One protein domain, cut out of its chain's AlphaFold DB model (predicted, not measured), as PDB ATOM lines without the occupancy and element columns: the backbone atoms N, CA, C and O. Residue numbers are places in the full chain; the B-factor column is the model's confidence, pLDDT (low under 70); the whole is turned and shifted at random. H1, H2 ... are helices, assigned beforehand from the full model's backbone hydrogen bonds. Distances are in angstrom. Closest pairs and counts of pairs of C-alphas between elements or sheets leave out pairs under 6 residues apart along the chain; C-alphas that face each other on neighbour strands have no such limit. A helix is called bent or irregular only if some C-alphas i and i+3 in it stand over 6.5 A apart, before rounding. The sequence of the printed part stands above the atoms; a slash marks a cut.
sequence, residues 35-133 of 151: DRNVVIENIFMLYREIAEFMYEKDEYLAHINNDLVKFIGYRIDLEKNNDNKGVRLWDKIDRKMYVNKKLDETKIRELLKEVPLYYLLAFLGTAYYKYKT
ATOM      1  N   ASP A  35      52.903 -13.374   5.236       90.62
ATOM      2  CA  ASP A  35      53.870 -12.342   5.595       90.62
ATOM      3  C   ASP A  35      53.265 -11.372   6.625       90.62
ATOM      4  O   ASP A  35      52.459 -10.491   6.305       90.62
ATOM      5  N   ARG A  36      53.680 -11.517   7.890       92.88
ATOM      6  CA  ARG A  36      53.257 -10.629   8.985       92.88
ATOM      7  C   ARG A  36      53.571  -9.166   8.712       92.88
ATOM      8  O   ARG A  36      52.801  -8.315   9.144       92.88
ATOM      9  N   ASN A  37      54.672  -8.849   8.029       94.75
ATOM     10  CA  ASN A  37      55.024  -7.456   7.765       94.75
ATOM     11  C   ASN A  37      54.001  -6.812   6.827       94.75
ATOM     12  O   ASN A  37      53.611  -5.676   7.067       94.75
ATOM     13  N   VAL A  38      53.512  -7.558   5.832       95.12
ATOM     14  CA  VAL A  38      52.441  -7.099   4.934       95.12
ATOM     15  C   VAL A  38      51.143  -6.883   5.709       95.12
ATOM     16  O   VAL A  38      50.491  -5.853   5.548       95.12
ATOM     17  N   VAL A  39      50.775  -7.811   6.597       95.25
ATOM     18  CA  VAL A  39      49.578  -7.656   7.442       95.25
ATOM     19  C   VAL A  39      49.689  -6.432   8.353       95.25
ATOM     20  O   VAL A  39      48.745  -5.650   8.446       95.25
ATOM     21  N   ILE A  40      50.839  -6.246   9.002       97.44
ATOM     22  CA  ILE A  40      51.100  -5.096   9.873       97.44
ATOM     23  C   ILE A  40      51.053  -3.795   9.069       97.44
ATOM     24  O   ILE A  40      50.423  -2.844   9.519       97.44
ATOM     25  N   GLU A  41      51.650  -3.745   7.879       98.06
ATOM     26  CA  GLU A  41      51.592  -2.548   7.034       98.06
ATOM     27  C   GLU A  41      50.154  -2.197   6.648       98.06
ATOM     28  O   GLU A  41      49.747  -1.045   6.782       98.06
ATOM     29  N   ASN A  42      49.346  -3.197   6.284       97.69
ATOM     30  CA  ASN A  42      47.932  -2.991   5.979       97.69
ATOM     31  C   ASN A  42      47.149  -2.456   7.185       97.69
ATOM     32  O   ASN A  42      46.304  -1.580   7.020       97.69
ATOM     33  N   ILE A  43      47.436  -2.933   8.404       98.19
ATOM     34  CA  ILE A  43      46.836  -2.382   9.630       98.19
ATOM     35  C   ILE A  43      47.176  -0.891   9.753       98.19
ATOM     36  O   ILE A  43      46.282  -0.070   9.946       98.19
ATOM     37  N   PHE A  44      48.451  -0.528   9.610       98.19
ATOM     38  CA  PHE A  44      48.895   0.862   9.715       98.19
ATOM     39  C   PHE A  44      48.273   1.759   8.641       98.19
ATOM     40  O   PHE A  44      47.804   2.848   8.968       98.19
ATOM     41  N   MET A  45      48.219   1.300   7.389       97.94
ATOM     42  CA  MET A  45      47.547   2.017   6.304       97.94
ATOM     43  C   MET A  45      46.076   2.286   6.631       97.94
ATOM     44  O   MET A  45      45.647   3.436   6.596       97.94
ATOM     45  N   LEU A  46      45.326   1.255   7.035       98.00
ATOM     46  CA  LEU A  46      43.905   1.393   7.362       98.00
ATOM     47  C   LEU A  46      43.676   2.397   8.495       98.00
ATOM     48  O   LEU A  46      42.772   3.223   8.408       98.00
ATOM     49  N   TYR A  47      44.496   2.365   9.548       97.81
ATOM     50  CA  TYR A  47      44.361   3.311  10.655       97.81
ATOM     51  C   TYR A  47      44.765   4.741  10.290       97.81
ATOM     52  O   TYR A  47      44.150   5.673  10.805       97.81
ATOM     53  N   ARG A  48      45.737   4.935   9.388       97.38
ATOM     54  CA  ARG A  48      46.049   6.262   8.834       97.38
ATOM     55  C   ARG A  48      44.868   6.817   8.041       97.38
ATOM     56  O   ARG A  48      44.500   7.964   8.264       97.38
ATOM     57  N   GLU A  49      44.238   6.000   7.197       95.94
ATOM     58  CA  GLU A  49      43.043   6.402   6.440       95.94
ATOM     59  C   GLU A  49      41.856   6.704   7.370       95.94
ATOM     60  O   GLU A  49      41.188   7.720   7.211       95.94
ATOM     61  N   ILE A  50      41.624   5.881   8.400       94.88
ATOM     62  CA  ILE A  50      40.592   6.145   9.420       94.88
ATOM     63  C   ILE A  50      40.845   7.479  10.129       94.88
ATOM     64  O   ILE A  50      39.920   8.266  10.303       94.88
ATOM     65  N   ALA A  51      42.082   7.731  10.551       95.00
ATOM     66  CA  ALA A  51      42.447   8.966  11.230       95.00
ATOM     67  C   ALA A  51      42.287  10.187  10.311       95.00
ATOM     68  O   ALA A  51      41.807  11.231  10.742       95.00
ATOM     69  N   GLU A  52      42.623  10.045   9.028       93.50
ATOM     70  CA  GLU A  52      42.413  11.077   8.013       93.50
ATOM     71  C   GLU A  52      40.924  11.390   7.813       93.50
ATOM     72  O   GLU A  52      40.536  12.555   7.860       93.50
ATOM     73  N   PHE A  53      40.071  10.368   7.717       90.50
ATOM     74  CA  PHE A  53      38.613  10.522   7.670       90.50
ATOM     75  C   PHE A  53      38.024  11.230   8.892       90.50
ATOM     76  O   PHE A  53      36.996  11.901   8.790       90.50
ATOM     77  N   MET A  54      38.661  11.078  10.050       88.88
ATOM     78  CA  MET A  54      38.247  11.713  11.298       88.88
ATOM     79  C   MET A  54      38.859  13.106  11.500       88.88
ATOM     80  O   MET A  54      38.554  13.745  12.501       88.88
ATOM     81  N   TYR A  55      39.671  13.605  10.558       90.25
ATOM     82  CA  TYR A  55      40.451  14.844  10.694       90.25
ATOM     83  C   TYR A  55      41.445  14.818  11.874       90.25
ATOM     84  O   TYR A  55      41.823  15.855  12.411       90.25
ATOM     85  N   GLU A  56      41.911  13.625  12.248       92.31
ATOM     86  CA  GLU A  56      42.799  13.346  13.384       92.31
ATOM     87  C   GLU A  56      44.086  12.643  12.917       92.31
ATOM     88  O   GLU A  56      44.547  11.682  13.530       92.31
ATOM     89  N   LYS A  57      44.667  13.073  11.790       89.69
ATOM     90  CA  LYS A  57      45.759  12.358  11.097       89.69
ATOM     91  C   LYS A  57      46.932  11.961  12.005       89.69
ATOM     92  O   LYS A  57      47.487  10.876  11.837       89.69
ATOM     93  N   ASP A  58      47.277  12.803  12.973       91.19
ATOM     94  CA  ASP A  58      48.395  12.573  13.897       91.19
ATOM     95  C   ASP A  58      48.065  11.572  15.027       91.19
ATOM     96  O   ASP A  58      48.968  11.070  15.694       91.19
ATOM     97  N   GLU A  59      46.791  11.207  15.203       94.00
ATOM     98  CA  GLU A  59      46.295  10.333  16.277       94.00
ATOM     99  C   GLU A  59      46.131   8.867  15.841       94.00
ATOM    100  O   GLU A  59      45.670   8.021  16.610       94.00
ATOM    101  N   TYR A  60      46.514   8.502  14.614       96.56
ATOM    102  CA  TYR A  60      46.316   7.134  14.109       96.56
ATOM    103  C   TYR A  60      46.984   6.059  14.991       96.56
ATOM    104  O   TYR A  60      46.442   4.964  15.156       96.56
ATOM    105  N   LEU A  61      48.125   6.372  15.621       97.12
ATOM    106  CA  LEU A  61      48.777   5.479  16.583       97.12
ATOM    107  C   LEU A  61      47.941   5.296  17.852       97.12
ATOM    108  O   LEU A  61      47.904   4.192  18.397       97.12
ATOM    109  N   ALA A  62      47.252   6.344  18.310       95.56
ATOM    110  CA  ALA A  62      46.347   6.266  19.452       95.56
ATOM    111  C   ALA A  62      45.130   5.395  19.126       95.56
ATOM    112  O   ALA A  62      44.721   4.576  19.950       95.56
ATOM    113  N   HIS A  63      44.601   5.480  17.901       95.12
ATOM    114  CA  HIS A  63      43.550   4.573  17.426       95.12
ATOM    115  C   HIS A  63      44.005   3.106  17.432       95.12
ATOM    116  O   HIS A  63      43.266   2.250  17.922       95.12
ATOM    117  N   ILE A  64      45.227   2.817  16.964       96.69
ATOM    118  CA  ILE A  64      45.811   1.464  17.010       96.69
ATOM    119  C   ILE A  64      45.974   0.990  18.457       96.69
ATOM    120  O   ILE A  64      45.527  -0.105  18.788       96.69
ATOM    121  N   ASN A  65      46.597   1.801  19.317       95.00
ATOM    122  CA  ASN A  65      46.833   1.470  20.723       95.00
ATOM    123  C   ASN A  65      45.515   1.134  21.439       95.00
ATOM    124  O   ASN A  65      45.398   0.051  22.016       95.00
ATOM    125  N   ASN A  66      44.511   2.007  21.316       92.88
ATOM    126  CA  ASN A  66      43.200   1.841  21.937       92.88
ATOM    127  C   ASN A  66      42.489   0.567  21.474       92.88
ATOM    128  O   ASN A  66      41.899  -0.140  22.291       92.88
ATOM    129  N   ASP A  67      42.513   0.263  20.178       93.81
ATOM    130  CA  ASP A  67      41.833  -0.921  19.658       93.81
ATOM    131  C   ASP A  67      42.617  -2.212  19.946       93.81
ATOM    132  O   ASP A  67      42.006  -3.247  20.218       93.81
ATOM    133  N   LEU A  68      43.951  -2.161  19.988       93.19
ATOM    134  CA  LEU A  68      44.782  -3.313  20.331       93.19
ATOM    135  C   LEU A  68      44.552  -3.762  21.780       93.19
ATOM    136  O   LEU A  68      44.367  -4.952  22.040       93.19
ATOM    137  N   VAL A  69      44.512  -2.829  22.736       92.25
ATOM    138  CA  VAL A  69      44.297  -3.178  24.152       92.25
ATOM    139  C   VAL A  69      42.870  -3.659  24.440       92.25
ATOM    140  O   VAL A  69      42.669  -4.425  25.384       92.25
ATOM    141  N   LYS A  70      41.879  -3.310  23.603       90.19
ATOM    142  CA  LYS A  70      40.496  -3.818  23.724       90.19
ATOM    143  C   LYS A  70      40.383  -5.330  23.546       90.19
ATOM    144  O   LYS A  70      39.433  -5.907  24.065       90.19
ATOM    145  N   PHE A  71      41.343  -5.990  22.892       86.19
ATOM    146  CA  PHE A  71      41.367  -7.460  22.820       86.19
ATOM    147  C   PHE A  71      41.568  -8.127  24.187       86.19
ATOM    148  O   PHE A  71      41.238  -9.301  24.347       86.19
ATOM    149  N   ILE A  72      42.095  -7.391  25.168       89.00
ATOM    150  CA  ILE A  72      42.205  -7.826  26.567       89.00
ATOM    151  C   ILE A  72      40.884  -7.553  27.302       89.00
ATOM    152  O   ILE A  72      40.483  -8.322  28.168       89.00
ATOM    153  N   GLY A  73      40.215  -6.460  26.936       88.50
ATOM    154  CA  GLY A  73      38.967  -5.973  27.514       88.50
ATOM    155  C   GLY A  73      39.018  -4.465  27.753       88.50
ATOM    156  O   GLY A  73      40.091  -3.856  27.786       88.50
ATOM    157  N   TYR A  74      37.853  -3.840  27.937       91.56
ATOM    158  CA  TYR A  74      37.801  -2.451  28.388       91.56
ATOM    159  C   TYR A  74      38.306  -2.366  29.824       91.56
ATOM    160  O   TYR A  74      37.815  -3.078  30.699       91.56
ATOM    161  N   ARG A  75      39.256  -1.462  30.084       92.12
ATOM    162  CA  ARG A  75      39.878  -1.308  31.407       92.12
ATOM    163  C   ARG A  75      38.849  -1.172  32.532       92.12
ATOM    164  O   ARG A  75      38.962  -1.858  33.539       92.12
ATOM    165  N   ILE A  76      37.820  -0.353  32.316       93.06
ATOM    166  CA  ILE A  76      36.730  -0.130  33.278       93.06
ATOM    167  C   ILE A  76      36.022  -1.445  33.634       93.06
ATOM    168  O   ILE A  76      35.702  -1.675  34.797       93.06
ATOM    169  N   ASP A  77      35.787  -2.318  32.656       95.62
ATOM    170  CA  ASP A  77      35.112  -3.596  32.885       95.62
ATOM    171  C   ASP A  77      36.035  -4.592  33.592       95.62
ATOM    172  O   ASP A  77      35.592  -5.318  34.481       95.62
ATOM    173  N   LEU A  78      37.328  -4.592  33.254       95.06
ATOM    174  CA  LEU A  78      38.336  -5.404  33.943       95.06
ATOM    175  C   LEU A  78      38.436  -5.019  35.426       95.06
ATOM    176  O   LEU A  78      38.443  -5.892  36.294       95.06
ATOM    177  N   GLU A  79      38.456  -3.717  35.724       94.75
ATOM    178  CA  GLU A  79      38.492  -3.186  37.089       94.75
ATOM    179  C   GLU A  79      37.202  -3.512  37.857       94.75
ATOM    180  O   GLU A  79      37.270  -4.052  38.960       94.75
ATOM    181  N   LYS A  80      36.022  -3.283  37.259       96.94
ATOM    182  CA  LYS A  80      34.719  -3.616  37.872       96.94
ATOM    183  C   LYS A  80      34.579  -5.099  38.208       96.94
ATOM    184  O   LYS A  80      34.019  -5.444  39.246       96.94
ATOM    185  N   ASN A  81      35.092  -5.970  37.343       96.62
ATOM    186  CA  ASN A  81      35.025  -7.418  37.523       96.62
ATOM    187  C   ASN A  81      36.156  -7.972  38.408       96.62
ATOM    188  O   ASN A  81      36.242  -9.186  38.587       96.62
ATOM    189  N   ASN A  82      37.015  -7.113  38.973       95.81
ATOM    190  CA  ASN A  82      38.203  -7.500  39.740       95.81
ATOM    191  C   ASN A  82      39.155  -8.443  38.970       95.81
ATOM    192  O   ASN A  82      39.859  -9.263  39.573       95.81
ATOM    193  N   ASP A  83      39.217  -8.324  37.639       95.62
ATOM    194  CA  ASP A  83      40.150  -9.085  36.806       95.62
ATOM    195  C   ASP A  83      41.554  -8.469  36.857       95.62
ATOM    196  O   ASP A  83      42.058  -7.829  35.929       95.62
ATOM    197  N   ASN A  84      42.227  -8.712  37.979       96.06
ATOM    198  CA  ASN A  84      43.587  -8.248  38.226       96.06
ATOM    199  C   ASN A  84      44.598  -8.750  37.179       96.06
ATOM    200  O   ASN A  84      45.641  -8.122  36.983       96.06
ATOM    201  N   LYS A  85      44.338  -9.893  36.528       95.50
ATOM    202  CA  LYS A  85      45.224 -10.418  35.478       95.50
ATOM    203  C   LYS A  85      45.038  -9.628  34.189       95.50
ATOM    204  O   LYS A  85      46.041  -9.223  33.603       95.50
ATOM    205  N   GLY A  86      43.789  -9.369  33.803       93.88
ATOM    206  CA  GLY A  86      43.439  -8.518  32.671       93.88
ATOM    207  C   GLY A  86      44.034  -7.119  32.808       93.88
ATOM    208  O   GLY A  86      44.752  -6.683  31.914       93.88
ATOM    209  N   VAL A  87      43.850  -6.457  33.957       95.88
ATOM    210  CA  VAL A  87      44.404  -5.108  34.205       95.88
ATOM    211  C   VAL A  87      45.933  -5.085  34.079       95.88
ATOM    212  O   VAL A  87      46.489  -4.221  33.404       95.88
ATOM    213  N   ARG A  88      46.639  -6.066  34.661       95.94
ATOM    214  CA  ARG A  88      48.108  -6.154  34.548       95.94
ATOM    215  C   ARG A  88      48.570  -6.382  33.112       95.94
ATOM    216  O   ARG A  88      49.605  -5.848  32.714       95.94
ATOM    217  N   LEU A  89      47.850  -7.210  32.356       92.81
ATOM    218  CA  LEU A  89      48.173  -7.472  30.958       92.81
ATOM    219  C   LEU A  89      47.925  -6.227  30.099       92.81
ATOM    220  O   LEU A  89      48.779  -5.892  29.281       92.81
ATOM    221  N   TRP A  90      46.815  -5.528  30.346       93.69
ATOM    222  CA  TRP A  90      46.475  -4.245  29.734       93.69
ATOM    223  C   TRP A  90      47.598  -3.231  29.950       93.69
ATOM    224  O   TRP A  90      48.185  -2.763  28.980       93.69
ATOM    225  N   ASP A  91      48.004  -3.003  31.204       94.00
ATOM    226  CA  ASP A  91      49.085  -2.068  31.547       94.00
ATOM    227  C   ASP A  91      50.421  -2.457  30.901       94.00
ATOM    228  O   ASP A  91      51.203  -1.598  30.490       94.00
ATOM    229  N   LYS A  92      50.716  -3.758  30.828       93.50
ATOM    230  CA  LYS A  92      51.960  -4.255  30.234       93.50
ATOM    231  C   LYS A  92      52.002  -4.003  28.729       93.50
ATOM    232  O   LYS A  92      53.049  -3.612  28.217       93.50
ATOM    233  N   ILE A  93      50.903  -4.281  28.033       92.44
ATOM    234  CA  ILE A  93      50.793  -4.096  26.585       92.44
ATOM    235  C   ILE A  93      50.793  -2.608  26.246       92.44
ATOM    236  O   ILE A  93      51.558  -2.200  25.375       92.44
ATOM    237  N   ASP A  94      50.025  -1.805  26.983       93.56
ATOM    238  CA  ASP A  94      49.964  -0.357  26.804       93.56
ATOM    239  C   ASP A  94      51.358   0.275  26.909       93.56
ATOM    240  O   ASP A  94      51.861   0.847  25.946       93.56
ATOM    241  N   ARG A  95      52.072   0.032  28.017       94.31
ATOM    242  CA  ARG A  95      53.423   0.579  28.244       94.31
ATOM    243  C   ARG A  95      54.444   0.178  27.182       94.31
ATOM    244  O   ARG A  95      55.367   0.948  26.930       94.31
ATOM    245  N   LYS A  96      54.315  -1.008  26.574       94.75
ATOM    246  CA  LYS A  96      55.240  -1.473  25.528       94.75
ATOM    247  C   LYS A  96      55.181  -0.615  24.262       94.75
ATOM    248  O   LYS A  96      56.150  -0.632  23.515       94.75
ATOM    249  N   MET A  97      54.089   0.115  24.026       94.94
ATOM    250  CA  MET A  97      53.893   0.946  22.833       94.94
ATOM    251  C   MET A  97      54.449   2.373  22.963       94.94
ATOM    252  O   MET A  97      54.428   3.118  21.984       94.94
ATOM    253  N   TYR A  98      54.951   2.762  24.141       95.00
ATOM    254  CA  TYR A  98      55.434   4.119  24.403       95.00
ATOM    255  C   TYR A  98      56.963   4.216  24.450       95.00
ATOM    256  O   TYR A  98      57.647   3.370  25.026       95.00
ATOM    257  N   VAL A  99      57.488   5.338  23.957       93.69
ATOM    258  CA  VAL A  99      58.854   5.825  24.188       93.69
ATOM    259  C   VAL A  99      58.754   7.263  24.694       93.69
ATOM    260  O   VAL A  99      58.077   8.093  24.098       93.69
ATOM    261  N   ASN A 100      59.398   7.582  25.822       91.56
ATOM    262  CA  ASN A 100      59.374   8.932  26.411       91.56
ATOM    263  C   ASN A 100      57.953   9.523  26.567       91.56
ATOM    264  O   ASN A 100      57.734  10.705  26.307       91.56
ATOM    265  N   LYS A 101      56.987   8.696  27.001       90.31
ATOM    266  CA  LYS A 101      55.557   9.046  27.160       90.31
ATOM    267  C   LYS A 101      54.818   9.412  25.864       90.31
ATOM    268  O   LYS A 101      53.704   9.918  25.937       90.31
ATOM    269  N   LYS A 102      55.390   9.130  24.692       93.94
ATOM    270  CA  LYS A 102      54.707   9.238  23.398       93.94
ATOM    271  C   LYS A 102      54.574   7.864  22.758       93.94
ATOM    272  O   LYS A 102      55.444   7.018  22.958       93.94
ATOM    273  N   LEU A 103      53.489   7.647  22.022       95.75
ATOM    274  CA  LEU A 103      53.333   6.439  21.220       95.75
ATOM    275  C   LEU A 103      54.412   6.400  20.141       95.75
ATOM    276  O   LEU A 103      54.733   7.424  19.539       95.75
ATOM    277  N   ASP A 104      54.964   5.214  19.919       97.31
ATOM    278  CA  ASP A 104      56.045   4.994  18.968       97.31
ATOM    279  C   ASP A 104      55.648   3.911  17.959       97.31
ATOM    280  O   ASP A 104      55.323   2.775  18.319       97.31
ATOM    281  N   GLU A 105      55.669   4.269  16.674       96.69
ATOM    282  CA  GLU A 105      55.302   3.371  15.575       96.69
ATOM    283  C   GLU A 105      56.170   2.104  15.560       96.69
ATOM    284  O   GLU A 105      55.651   1.002  15.366       96.69
ATOM    285  N   THR A 106      57.474   2.231  15.817       97.00
ATOM    286  CA  THR A 106      58.401   1.091  15.814       97.00
ATOM    287  C   THR A 106      58.031   0.107  16.916       97.00
ATOM    288  O   THR A 106      57.929  -1.094  16.662       97.00
ATOM    289  N   LYS A 107      57.744   0.604  18.124       97.00
ATOM    290  CA  LYS A 107      57.318  -0.228  19.255       97.00
ATOM    291  C   LYS A 107      56.000  -0.947  19.001       97.00
ATOM    292  O   LYS A 107      55.873  -2.126  19.329       97.00
ATOM    293  N   ILE A 108      55.031  -0.270  18.390       97.00
ATOM    294  CA  ILE A 108      53.749  -0.884  18.029       97.00
ATOM    295  C   ILE A 108      53.964  -1.983  16.979       97.00
ATOM    296  O   ILE A 108      53.417  -3.078  17.113       97.00
ATOM    297  N   ARG A 109      54.806  -1.744  15.967       97.31
ATOM    298  CA  ARG A 109      55.149  -2.755  14.954       97.31
ATOM    299  C   ARG A 109      55.852  -3.967  15.562       97.31
ATOM    300  O   ARG A 109      55.501  -5.093  15.225       97.31
ATOM    301  N   GLU A 110      56.817  -3.755  16.454       95.81
ATOM    302  CA  GLU A 110      57.482  -4.831  17.204       95.81
ATOM    303  C   GLU A 110      56.466  -5.656  17.999       95.81
ATOM    304  O   GLU A 110      56.449  -6.881  17.900       95.81
ATOM    305  N   LEU A 111      55.557  -4.993  18.715       94.81
ATOM    306  CA  LEU A 111      54.515  -5.661  19.484       94.81
ATOM    307  C   LEU A 111      53.586  -6.503  18.595       94.81
ATOM    308  O   LEU A 111      53.288  -7.645  18.936       94.81
ATOM    309  N   LEU A 112      53.161  -5.988  17.438       94.50
ATOM    310  CA  LEU A 112      52.309  -6.727  16.495       94.50
ATOM    311  C   LEU A 112      53.018  -7.923  15.837       94.50
ATOM    312  O   LEU A 112      52.355  -8.856  15.385       94.50
ATOM    313  N   LYS A 113      54.355  -7.950  15.804       93.19
ATOM    314  CA  LYS A 113      55.101  -9.154  15.400       93.19
ATOM    315  C   LYS A 113      55.045 -10.247  16.467       93.19
ATOM    316  O   LYS A 113      55.134 -11.421  16.126       93.19
ATOM    317  N   GLU A 114      54.873  -9.878  17.735       90.94
ATOM    318  CA  GLU A 114      54.807 -10.816  18.864       90.94
ATOM    319  C   GLU A 114      53.395 -11.381  19.102       90.94
ATOM    320  O   GLU A 114      53.266 -12.454  19.697       90.94
ATOM    321  N   VAL A 115      52.324 -10.697  18.671       89.06
ATOM    322  CA  VAL A 115      50.949 -11.176  18.920       89.06
ATOM    323  C   VAL A 115      50.630 -12.420  18.090       89.06
ATOM    324  O   VAL A 115      51.035 -12.472  16.932       89.06
ATOM    325  N   PRO A 116      49.874 -13.407  18.606       89.12
ATOM    326  CA  PRO A 116      49.536 -14.604  17.838       89.12
ATOM    327  C   PRO A 116      48.882 -14.279  16.489       89.12
ATOM    328  O   PRO A 116      48.059 -13.367  16.406       89.12
ATOM    329  N   LEU A 117      49.195 -15.052  15.444       86.44
ATOM    330  CA  LEU A 117      48.740 -14.781  14.075       86.44
ATOM    331  C   LEU A 117      47.227 -14.578  13.959       86.44
ATOM    332  O   LEU A 117      46.773 -13.637  13.318       86.44
ATOM    333  N   TYR A 118      46.432 -15.416  14.625       86.31
ATOM    334  CA  TYR A 118      44.974 -15.289  14.602       86.31
ATOM    335  C   TYR A 118      44.484 -13.971  15.225       86.31
ATOM    336  O   TYR A 118      43.498 -13.414  14.750       86.31
ATOM    337  N   TYR A 119      45.178 -13.440  16.241       89.25
ATOM    338  CA  TYR A 119      44.891 -12.109  16.783       89.25
ATOM    339  C   TYR A 119      45.286 -11.019  15.794       89.25
ATOM    340  O   TYR A 119      44.518 -10.083  15.604       89.25
ATOM    341  N   LEU A 120      46.442 -11.151  15.139       92.31
ATOM    342  CA  LEU A 120      46.890 -10.193  14.129       92.31
ATOM    343  C   LEU A 120      45.892 -10.098  12.962       92.31
ATOM    344  O   LEU A 120      45.517  -9.004  12.551       92.31
ATOM    345  N   LEU A 121      45.407 -11.242  12.471       92.25
ATOM    346  CA  LEU A 121      44.401 -11.308  11.408       92.25
ATOM    347  C   LEU A 121      43.031 -10.799  11.869       92.25
ATOM    348  O   LEU A 121      42.368 -10.077  11.125       92.25
ATOM    349  N   ALA A 122      42.610 -11.135  13.092       91.88
ATOM    350  CA  ALA A 122      41.389 -10.578  13.669       91.88
ATOM    351  C   ALA A 122      41.487  -9.051  13.791       91.88
ATOM    352  O   ALA A 122      40.528  -8.348  13.483       91.88
ATOM    353  N   PHE A 123      42.655  -8.533  14.175       94.94
ATOM    354  CA  PHE A 123      42.890  -7.101  14.281       94.94
ATOM    355  C   PHE A 123      42.870  -6.405  12.918       94.94
ATOM    356  O   PHE A 123      42.216  -5.373  12.786       94.94
ATOM    357  N   LEU A 124      43.470  -7.008  11.885       96.00
ATOM    358  CA  LEU A 124      43.320  -6.548  10.501       96.00
ATOM    359  C   LEU A 124      41.841  -6.509  10.077       96.00
ATOM    360  O   LEU A 124      41.394  -5.526   9.490       96.00
ATOM    361  N   GLY A 125      41.072  -7.552  10.401       95.00
ATOM    362  CA  GLY A 125      39.636  -7.606  10.121       95.00
ATOM    363  C   GLY A 125      38.859  -6.473  10.801       95.00
ATOM    364  O   GLY A 125      38.047  -5.810  10.156       95.00
ATOM    365  N   THR A 126      39.153  -6.200  12.075       94.06
ATOM    366  CA  THR A 126      38.580  -5.071  12.822       94.06
ATOM    367  C   THR A 126      38.948  -3.730  12.189       94.06
ATOM    368  O   THR A 126      38.067  -2.892  11.992       94.06
ATOM    369  N   ALA A 127      40.220  -3.536  11.825       96.56
ATOM    370  CA  ALA A 127      40.691  -2.322  11.164       96.56
ATOM    371  C   ALA A 127      39.946  -2.089   9.841       96.56
ATOM    372  O   ALA A 127      39.431  -0.999   9.600       96.56
ATOM    373  N   TYR A 128      39.802  -3.134   9.020       97.44
ATOM    374  CA  TYR A 128      39.087  -3.057   7.748       97.44
ATOM    375  C   TYR A 128      37.595  -2.757   7.929       97.44
ATOM    376  O   TYR A 128      37.033  -1.924   7.218       97.44
ATOM    377  N   TYR A 129      36.942  -3.405   8.899       95.88
ATOM    378  CA  TYR A 129      35.538  -3.141   9.212       95.88
ATOM    379  C   TYR A 129      35.315  -1.685   9.640       95.88
ATOM    380  O   TYR A 129      34.390  -1.029   9.152       95.88
ATOM    381  N   LYS A 130      36.183  -1.166  10.516       94.69
ATOM    382  CA  LYS A 130      36.141   0.226  10.982       94.69
ATOM    383  C   LYS A 130      36.350   1.193   9.821       94.69
ATOM    384  O   LYS A 130      35.521   2.073   9.627       94.69
ATOM    385  N   TYR A 131      37.378   0.964   9.006       95.88
ATOM    386  CA  TYR A 131      37.655   1.735   7.794       95.88
ATOM    387  C   TYR A 131      36.435   1.828   6.878       95.88
ATOM    388  O   TYR A 131      35.988   2.925   6.547       95.88
ATOM    389  N   LYS A 132      35.863   0.675   6.515       96.06
ATOM    390  CA  LYS A 132      34.710   0.614   5.618       96.06
ATOM    391  C   LYS A 132      33.522   1.381   6.195       96.06
ATOM    392  O   LYS A 132      32.918   2.180   5.495       96.06
ATOM    393  N   THR A 133      33.233   1.179   7.478       93.38
ATOM    394  CA  THR A 133      32.123   1.857   8.157       93.38
ATOM    395  C   THR A 133      32.313   3.374   8.170       93.38
ATOM    396  O   THR A 133      31.386   4.107   7.837       93.38
TER     397      THR A 133
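What this domain is: This is residues 35 to 133 of the 151 residues of an uncharacterized protein of viral metagenome (UniProt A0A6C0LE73). Two long helices, H1 and H6, lie side by side at one end of the domain; H2, nearest the middle, packs on H1 and reaches to the hairpin of H3 and H4, which makes the other end. H5 packs with one end on the beginning of H1. The 99 printed residues hold six named helices, H1 to H6 in chain order, and no named strand: all helix. The whole is compact, with a radius of gyration of the C-alphas of 13.5 A and spans of 36 by 31 by 31 A.

Where its parts are: H1, residues 36 to 53, begins at C-alpha 36 (53.257, -10.629, 8.985) and is 25.8 A long. H2, residues 57 to 70, is 21.2 A long and irregular: C-alphas 58 and 61 are 7.6 A apart. H3 is residues 75 to 80, 8.6 A; H4 84 to 96, 18.5 A; H5 105 to 114, 14.6 A. H6, residues 117 to 133, is 24.2 A long and ends at C-alpha 133 (32.123, 1.857, 8.157).

How they stand to each other: The helix packing is part aligned, part crossed. H1 touches H6 at a shallow tilt of 24 degrees, the same way; the closest C-alphas, of Ile 43 and Leu 124, are 5.5 A apart. With residues 44 to 51 alone H1 touches H2, at a steep tilt of 59 degrees; the closest C-alphas are those of Ala 51 and Lys 57, 4.7 A. H2 touches H4 through Val 69 and Trp 90, their closest C-alphas, 6.1 A. H3 and H4 form a helical hairpin at 17 degrees; H3 and H6 are apart. Each O i to N i+4 pair is within hydrogen-bond range in H1, H3, H4, H5 and H6, and 8 of 10 in H2.

The domain as a whole: The C-alphas farthest apart, of Asp 35 and Lys 80, are 38.5 A apart. The printed part has no cut and no long link, and no printed residue is under 70 in pLDDT.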